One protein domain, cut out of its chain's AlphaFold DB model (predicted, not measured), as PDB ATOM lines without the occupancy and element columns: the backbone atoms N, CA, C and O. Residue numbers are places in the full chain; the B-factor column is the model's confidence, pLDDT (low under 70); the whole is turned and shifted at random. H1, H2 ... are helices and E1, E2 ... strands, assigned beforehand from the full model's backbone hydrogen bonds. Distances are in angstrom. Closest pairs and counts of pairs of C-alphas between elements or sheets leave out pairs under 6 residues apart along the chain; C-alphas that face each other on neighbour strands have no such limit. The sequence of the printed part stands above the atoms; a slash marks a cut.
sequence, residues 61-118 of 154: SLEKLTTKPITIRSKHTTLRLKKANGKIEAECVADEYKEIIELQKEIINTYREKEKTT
ATOM      1  N   SER A  61     161.672 163.358 166.713       63.12
ATOM      2  CA  SER A  61     160.827 163.463 167.909       63.12
ATOM      3  C   SER A  61     160.753 162.116 168.636       63.12
ATOM      4  O   SER A  61     160.594 161.075 167.994       63.12
ATOM      5  N   LEU A  62     160.825 162.140 169.969       62.22
ATOM      6  CA  LEU A  62     160.790 160.953 170.838       62.22
ATOM      7  C   LEU A  62     159.566 160.060 170.593       62.22
ATOM      8  O   LEU A  62     159.642 158.843 170.750       62.22
ATOM      9  N   GLU A  63     158.457 160.656 170.164       66.38
ATOM     10  CA  GLU A  63     157.198 159.975 169.847       66.38
ATOM     11  C   GLU A  63     157.283 159.123 168.573       66.38
ATOM     12  O   GLU A  63     156.540 158.159 168.413       66.38
ATOM     13  N   LYS A  64     158.215 159.449 167.670       64.94
ATOM     14  CA  LYS A  64     158.433 158.729 166.407       64.94
ATOM     15  C   LYS A  64     159.456 157.594 166.539       64.94
ATOM     16  O   LYS A  64     159.619 156.814 165.600       64.94
ATOM     17  N   LEU A  65     160.139 157.478 167.683       65.38
ATOM     18  CA  LEU A  65     161.078 156.388 167.960       65.38
ATOM     19  C   LEU A  65     160.316 155.128 168.374       65.38
ATOM     20  O   LEU A  65     159.783 155.024 169.479       65.38
ATOM     21  N   THR A  66     160.296 154.149 167.475       75.69
ATOM     22  CA  THR A  66     159.670 152.841 167.695       75.69
ATOM     23  C   THR A  66     160.729 151.750 167.871       75.69
ATOM     24  O   THR A  66     161.934 152.012 167.835       75.69
ATOM     25  N   THR A  67     160.285 150.509 168.067       71.88
ATOM     26  CA  THR A  67     161.154 149.323 168.041       71.88
ATOM     27  C   THR A  67     161.787 149.089 166.670       71.88
ATOM     28  O   THR A  67     162.844 148.465 166.586       71.88
ATOM     29  N   LYS A  68     161.188 149.609 165.588       77.62
ATOM     30  CA  LYS A  68     161.800 149.586 164.258       77.62
ATOM     31  C   LYS A  68     162.872 150.682 164.166       77.62
ATOM     32  O   LYS A  68     162.561 151.845 164.423       77.62
ATOM     33  N   PRO A  69     164.117 150.337 163.790       75.81
ATOM     34  CA  PRO A  69     165.209 151.297 163.747       75.81
ATOM     35  C   PRO A  69     165.021 152.304 162.613       75.81
ATOM     36  O   PRO A  69     164.858 151.935 161.449       75.81
ATOM     37  N   ILE A  70     165.118 153.587 162.943       78.50
ATOM     38  CA  ILE A  70     165.246 154.658 161.958       78.50
ATOM     39  C   ILE A  70     166.699 154.665 161.506       78.50
ATOM     40  O   ILE A  70     167.603 154.867 162.315       78.50
ATOM     41  N   THR A  71     166.915 154.407 160.218       78.25
ATOM     42  CA  THR A  71     168.251 154.334 159.624       78.25
ATOM     43  C   THR A  71     168.500 155.576 158.786       78.25
ATOM     44  O   THR A  71     167.746 155.848 157.853       78.25
ATOM     45  N   ILE A  72     169.552 156.323 159.103       76.44
ATOM     46  CA  ILE A  72     169.972 157.510 158.356       76.44
ATOM     47  C   ILE A  72     171.414 157.306 157.922       76.44
ATOM     48  O   ILE A  72     172.281 156.985 158.733       76.44
ATOM     49  N   ARG A  73     171.666 157.471 156.623       74.81
ATOM     50  CA  ARG A  73     172.987 157.297 156.025       74.81
ATOM     51  C   ARG A  73     173.533 158.655 155.603       74.81
ATOM     52  O   ARG A  73     172.893 159.357 154.827       74.81
ATOM     53  N   SER A  74     174.708 159.007 156.104       73.00
ATOM     54  CA  SER A  74     175.493 160.159 155.663       73.00
ATOM     55  C   SER A  74     176.785 159.628 155.070       73.00
ATOM     56  O   SER A  74     177.594 159.112 155.825       73.00
ATOM     57  N   LYS A  75     176.937 159.689 153.739       73.75
ATOM     58  CA  LYS A  75     178.108 159.209 152.976       73.75
ATOM     59  C   LYS A  75     178.667 157.863 153.477       73.75
ATOM     60  O   LYS A  75     178.181 156.826 153.026       73.75
ATOM     61  N   HIS A  76     179.623 157.878 154.408       67.38
ATOM     62  CA  HIS A  76     180.319 156.701 154.938       67.38
ATOM     63  C   HIS A  76     179.857 156.257 156.337       67.38
ATOM     64  O   HIS A  76     180.405 155.319 156.905       67.38
ATOM     65  N   THR A  77     178.850 156.904 156.920       70.75
ATOM     66  CA  THR A  77     178.315 156.598 158.251       70.75
ATOM     67  C   THR A  77     176.827 156.283 158.185       70.75
ATOM     68  O   THR A  77     176.026 157.033 157.629       70.75
ATOM     69  N   THR A  78     176.432 155.174 158.800       79.88
ATOM     70  CA  THR A  78     175.034 154.791 158.992       79.88
ATOM     71  C   THR A  78     174.686 154.904 160.469       79.88
ATOM     72  O   THR A  78     175.214 154.160 161.289       79.88
ATOM     73  N   LEU A  79     173.775 155.811 160.812       78.38
ATOM     74  CA  LEU A  79     173.211 155.920 162.150       78.38
ATOM     75  C   LEU A  79     171.886 155.156 162.206       78.38
ATOM     76  O   LEU A  79     171.016 155.342 161.352       78.38
ATOM     77  N   ARG A  80     171.716 154.315 163.220       79.69
ATOM     78  CA  ARG A  80     170.471 153.611 163.520       79.69
ATOM     79  C   ARG A  80     170.002 154.002 164.908       79.69
ATOM     80  O   ARG A  80     170.731 153.834 165.877       79.69
ATOM     81  N   LEU A  81     168.781 154.508 164.999       80.81
ATOM     82  CA  LEU A  81     168.141 154.868 166.262       80.81
ATOM     83  C   LEU A  81     166.912 153.996 166.464       80.81
ATOM     84  O   LEU A  81     166.043 153.948 165.593       80.81
ATOM     85  N   LYS A  82     166.816 153.329 167.611       81.94
ATOM     86  CA  LYS A  82     165.650 152.522 167.981       81.94
ATOM     87  C   LYS A  82     165.316 152.709 169.455       81.94
ATOM     88  O   LYS A  82     166.181 153.042 170.263       81.94
ATOM     89  N   LYS A  83     164.056 152.478 169.810       77.12
ATOM     90  CA  LYS A  83     163.617 152.419 171.204       77.12
ATOM     91  C   LYS A  83     163.480 150.956 171.609       77.12
ATOM     92  O   LYS A  83     162.636 150.248 171.063       77.12
ATOM     93  N   ALA A  84     164.292 150.510 172.559       77.88
ATOM     94  CA  ALA A  84     164.254 149.154 173.095       77.88
ATOM     95  C   ALA A  84     164.231 149.217 174.626       77.88
ATOM     96  O   ALA A  84     164.978 149.978 175.234       77.88
ATOM     97  N   ASN A  85     163.330 148.460 175.258       78.62
ATOM     98  CA  ASN A  85     163.228 148.356 176.721       78.62
ATOM     99  C   ASN A  85     163.162 149.711 177.456       78.62
ATOM    100  O   ASN A  85     163.802 149.910 178.487       78.62
ATOM    101  N   GLY A  86     162.420 150.674 176.898       73.88
ATOM    102  CA  GLY A  86     162.279 152.016 177.477       73.88
ATOM    103  C   GLY A  86     163.510 152.919 177.328       73.88
ATOM    104  O   GLY A  86     163.461 154.067 177.760       73.88
ATOM    105  N   LYS A  87     164.580 152.447 176.680       77.50
ATOM    106  CA  LYS A  87     165.804 153.202 176.402       77.50
ATOM    107  C   LYS A  87     165.917 153.522 174.914       77.50
ATOM    108  O   LYS A  87     165.349 152.835 174.064       77.50
ATOM    109  N   ILE A  88     166.641 154.595 174.612       75.75
ATOM    110  CA  ILE A  88     167.015 154.951 173.245       75.75
ATOM    111  C   ILE A  88     168.367 154.300 172.980       75.75
ATOM    112  O   ILE A  88     169.344 154.598 173.663       75.75
ATOM    113  N   GLU A  89     168.406 153.405 172.005       75.25
ATOM    114  CA  GLU A  89     169.629 152.774 171.531       75.25
ATOM    115  C   GLU A  89     170.037 153.447 170.220       75.25
ATOM    116  O   GLU A  89     169.245 153.538 169.275       75.25
ATOM    117  N   ALA A  90     171.271 153.945 170.183       76.44
ATOM    118  CA  ALA A  90     171.880 154.551 169.011       76.44
ATOM    119  C   ALA A  90     173.080 153.701 168.588       76.44
ATOM    120  O   ALA A  90     174.034 153.539 169.346       76.44
ATOM    121  N   GLU A  91     173.030 153.164 167.377       74.12
ATOM    122  CA  GLU A  91     174.124 152.417 166.766       74.12
ATOM    123  C   GLU A  91     174.696 153.250 165.617       74.12
ATOM    124  O   GLU A  91     173.972 153.666 164.712       74.12
ATOM    125  N   CYS A  92     176.002 153.499 165.653       74.00
ATOM    126  CA  CYS A  92     176.725 154.164 164.578       74.00
ATOM    127  C   CYS A  92     177.611 153.131 163.881       74.00
ATOM    128  O   CYS A  92     178.483 152.534 164.507       74.00
ATOM    129  N   VAL A  93     177.366 152.900 162.595       73.50
ATOM    130  CA  VAL A  93     178.137 151.972 161.771       73.50
ATOM    131  C   VAL A  93     178.838 152.773 160.688       73.50
ATOM    132  O   VAL A  93     178.200 153.235 159.742       73.50
ATOM    133  N   ALA A  94     180.150 152.937 160.828       73.56
ATOM    134  CA  ALA A  94     180.985 153.475 159.764       73.56
ATOM    135  C   ALA A  94     181.304 152.370 158.745       73.56
ATOM    136  O   ALA A  94     181.663 151.251 159.124       73.56
ATOM    137  N   ASP A  95     181.195 152.680 157.454       70.25
ATOM    138  CA  ASP A  95     181.600 151.785 156.362       70.25
ATOM    139  C   ASP A  95     183.114 151.466 156.434       70.25
ATOM    140  O   ASP A  95     183.549 150.410 155.984       70.25
ATOM    141  N   GLU A  96     183.891 152.303 157.129       63.31
ATOM    142  CA  GLU A  96     185.315 152.124 157.454       63.31
ATOM    143  C   GLU A  96     185.601 150.804 158.176       63.31
ATOM    144  O   GLU A  96     186.600 150.145 157.899       63.31
ATOM    145  N   TYR A  97     184.705 150.363 159.063       66.19
ATOM    146  CA  TYR A  97     184.884 149.084 159.749       66.19
ATOM    147  C   TYR A  97     184.837 147.900 158.778       66.19
ATOM    148  O   TYR A  97     185.503 146.898 159.020       66.19
ATOM    149  N   LYS A  98     184.098 148.004 157.665       70.81
ATOM    150  CA  LYS A  98     184.073 146.951 156.640       70.81
ATOM    151  C   LYS A  98     185.374 146.924 155.847       70.81
ATOM    152  O   LYS A  98     185.940 145.847 155.692       70.81
ATOM    153  N   GLU A  99     185.869 148.089 155.425       67.88
ATOM    154  CA  GLU A  99     187.152 148.210 154.714       67.88
ATOM    155  C   GLU A  99     188.317 147.698 155.582       67.88
ATOM    156  O   GLU A  99     189.170 146.954 155.105       67.88
ATOM    157  N   ILE A 100     188.319 148.008 156.887       69.88
ATOM    158  CA  ILE A 100     189.324 147.498 157.835       69.88
ATOM    159  C   ILE A 100     189.259 145.969 157.946       69.88
ATOM    160  O   ILE A 100     190.299 145.309 157.961       69.88
ATOM    161  N   ILE A 101     188.057 145.387 158.013       73.94
ATOM    162  CA  ILE A 101     187.885 143.928 158.075       73.94
ATOM    163  C   ILE A 101     188.383 143.259 156.786       73.94
ATOM    164  O   ILE A 101     188.992 142.189 156.853       73.94
ATOM    165  N   GLU A 102     188.141 143.858 155.621       77.00
ATOM    166  CA  GLU A 102     188.644 143.349 154.338       77.00
ATOM    167  C   GLU A 102     190.173 143.402 154.267       77.00
ATOM    168  O   GLU A 102     190.799 142.373 154.006       77.00
ATOM    169  N   LEU A 103     190.778 144.536 154.626       73.69
ATOM    170  CA  LEU A 103     192.234 144.687 154.718       73.69
ATOM    171  C   LEU A 103     192.860 143.668 155.677       73.69
ATOM    172  O   LEU A 103     193.872 143.048 155.360       73.69
ATOM    173  N   GLN A 104     192.250 143.434 156.843       69.31
ATOM    174  CA  GLN A 104     192.747 142.432 157.788       69.31
ATOM    175  C   GLN A 104     192.701 141.011 157.215       69.31
ATOM    176  O   GLN A 104     193.630 140.234 157.444       69.31
ATOM    177  N   LYS A 105     191.661 140.655 156.449       80.19
ATOM    178  CA  LYS A 105     191.591 139.349 155.774       80.19
ATOM    179  C   LYS A 105     192.687 139.195 154.726       80.19
ATOM    180  O   LYS A 105     193.293 138.127 154.644       80.19
ATOM    181  N   GLU A 106     192.945 140.242 153.951       77.25
ATOM    182  CA  GLU A 106     193.987 140.242 152.926       77.25
ATOM    183  C   GLU A 106     195.376 140.076 153.550       77.25
ATOM    184  O   GLU A 106     196.110 139.162 153.175       77.25
ATOM    185  N   ILE A 107     195.675 140.838 154.608       74.06
ATOM    186  CA  ILE A 107     196.913 140.709 155.386       74.06
ATOM    187  C   ILE A 107     197.095 139.271 155.897       74.06
ATOM    188  O   ILE A 107     198.162 138.677 155.725       74.06
ATOM    189  N   ILE A 108     196.056 138.676 156.496       81.12
ATOM    190  CA  ILE A 108     196.104 137.289 156.992       81.12
ATOM    191  C   ILE A 108     196.405 136.306 155.854       81.12
ATOM    192  O   ILE A 108     197.204 135.385 156.038       81.12
ATOM    193  N   ASN A 109     195.791 136.488 154.685       82.25
ATOM    194  CA  ASN A 109     196.039 135.633 153.526       82.25
ATOM    195  C   ASN A 109     197.485 135.759 153.035       82.25
ATOM    196  O   ASN A 109     198.142 134.736 152.849       82.25
ATOM    197  N   THR A 110     198.022 136.977 152.941       75.94
ATOM    198  CA  THR A 110     199.426 137.205 152.576       75.94
ATOM    199  C   THR A 110     200.388 136.533 153.559       75.94
ATOM    200  O   THR A 110     201.364 135.905 153.145       75.94
ATOM    201  N   TYR A 111     200.127 136.613 154.870       71.31
ATOM    202  CA  TYR A 111     200.955 135.927 155.869       71.31
ATOM    203  C   TYR A 111     200.869 134.399 155.752       71.31
ATOM    204  O   TYR A 111     201.896 133.725 155.845       71.31
ATOM    205  N   ARG A 112     199.680 133.846 155.485       72.44
ATOM    206  CA  ARG A 112     199.495 132.401 155.255       72.44
ATOM    207  C   ARG A 112     200.225 131.908 154.012       72.44
ATOM    208  O   ARG A 112     200.787 130.815 154.032       72.44
ATOM    209  N   GLU A 113     200.207 132.679 152.932       71.62
ATOM    210  CA  GLU A 113     200.934 132.339 151.709       71.62
ATOM    211  C   GLU A 113     202.441 132.339 151.945       71.62
ATOM    212  O   GLU A 113     203.090 131.345 151.628       71.62
ATOM    213  N   LYS A 114     202.982 133.370 152.609       66.38
ATOM    214  CA  LYS A 114     204.404 133.408 152.987       66.38
ATOM    215  C   LYS A 114     204.813 132.193 153.819       66.38
ATOM    216  O   LYS A 114     205.834 131.580 153.525       66.38
ATOM    217  N   GLU A 115     204.005 131.797 154.805       62.72
ATOM    218  CA  GLU A 115     204.287 130.617 155.633       62.72
ATOM    219  C   GLU A 115     204.313 129.315 154.809       62.72
ATOM    220  O   GLU A 115     205.165 128.450 155.029       62.72
ATOM    221  N   LYS A 116     203.412 129.174 153.825       61.72
ATOM    222  CA  LYS A 116     203.416 128.034 152.896       61.72
ATOM    223  C   LYS A 116     204.668 128.021 152.022       61.72
ATOM    224  O   LYS A 116     205.254 126.959 151.831       61.72
ATOM    225  N   THR A 117     205.103 129.177 151.525       58.50
ATOM    226  CA  THR A 117     206.310 129.284 150.696       58.50
ATOM    227  C   THR A 117     207.574 128.973 151.501       58.50
ATOM    228  O   THR A 117     208.439 128.249 151.016       58.50
ATOM    229  N   THR A 118     207.662 129.417 152.761       53.91
ATOM    230  CA  THR A 118     208.815 129.135 153.637       53.91
ATOM    231  C   THR A 118     209.006 127.638 153.909       53.91
ATOM    232  O   THR A 118     210.142 127.175 153.964       53.91
TER     233      THR A 118
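AT A GLANCE: This is residues 61 to 118 of the 154 residues of an uncharacterized protein of Tenacibaculum sp (UniProt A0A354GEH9). A small three-stranded antiparallel sheet makes a head at one end, and one long helix, H1, sticks out from it like an arm, with residues 97 to 118 standing free. Before the sheet, residues 61 to 69 hold no named element. The printed part has 58 residues, with three named strands and then one named helix, in the order E1, E2, E3, H1; the sheet has the same order, E1, E2, E3, and the class is mixed, helices and strands. The whole is extended, with a radius of gyration of the C-alphas of 18.9 A, and spans 62 by 26 by 12 A, a length made with the arm H1.

HOW THE PARTS SIT: E1, residues 70 to 74, and E2, residues 77 to 84, form an antiparallel hairpin at 165 degrees between their directions; N 70 and O 81 are 2.8 A apart, within hydrogen-bond range. E2 and E3, residues 87 to 94, form a second antiparallel hairpin, at 162 degrees, with N 80 and O 91 at 2.8 A, within hydrogen-bond range. The three strands are a meander, each the antiparallel neighbour of the one before, with E1 and E3 as edge strands. H1, residues 96 to 118, is not on the sheet. E1 and H1 are apart; E2 and H1 are only just apart, their closest C-alphas being 8.3 A from each other. In H1 every O i to N i+4 pair is within hydrogen-bond range.

IN THESE COORDINATES: E1 begins at C-alpha 70, at (165.246, 154.658, 161.958). E2 measures 21.8 A from first to last C-alpha and E3 22.5 A, against 13.2 A for E1. H1 begins at C-alpha 96, at (185.315, 152.124, 157.454), and runs 33.1 A to C-alpha 118, at (208.815, 129.135, 153.637).

THE WHOLE: The two C-alphas farthest apart, those of Glu 63 and Thr 118, are 62.3 A from each other. The printed part has no cut, and the links E1 to E2, E2 to E3 and E3 to H1 are tight. The mean pLDDT of the printed part is 72.7; 16 residues are under 70, among them residues 61 to 65 and 114 to 118.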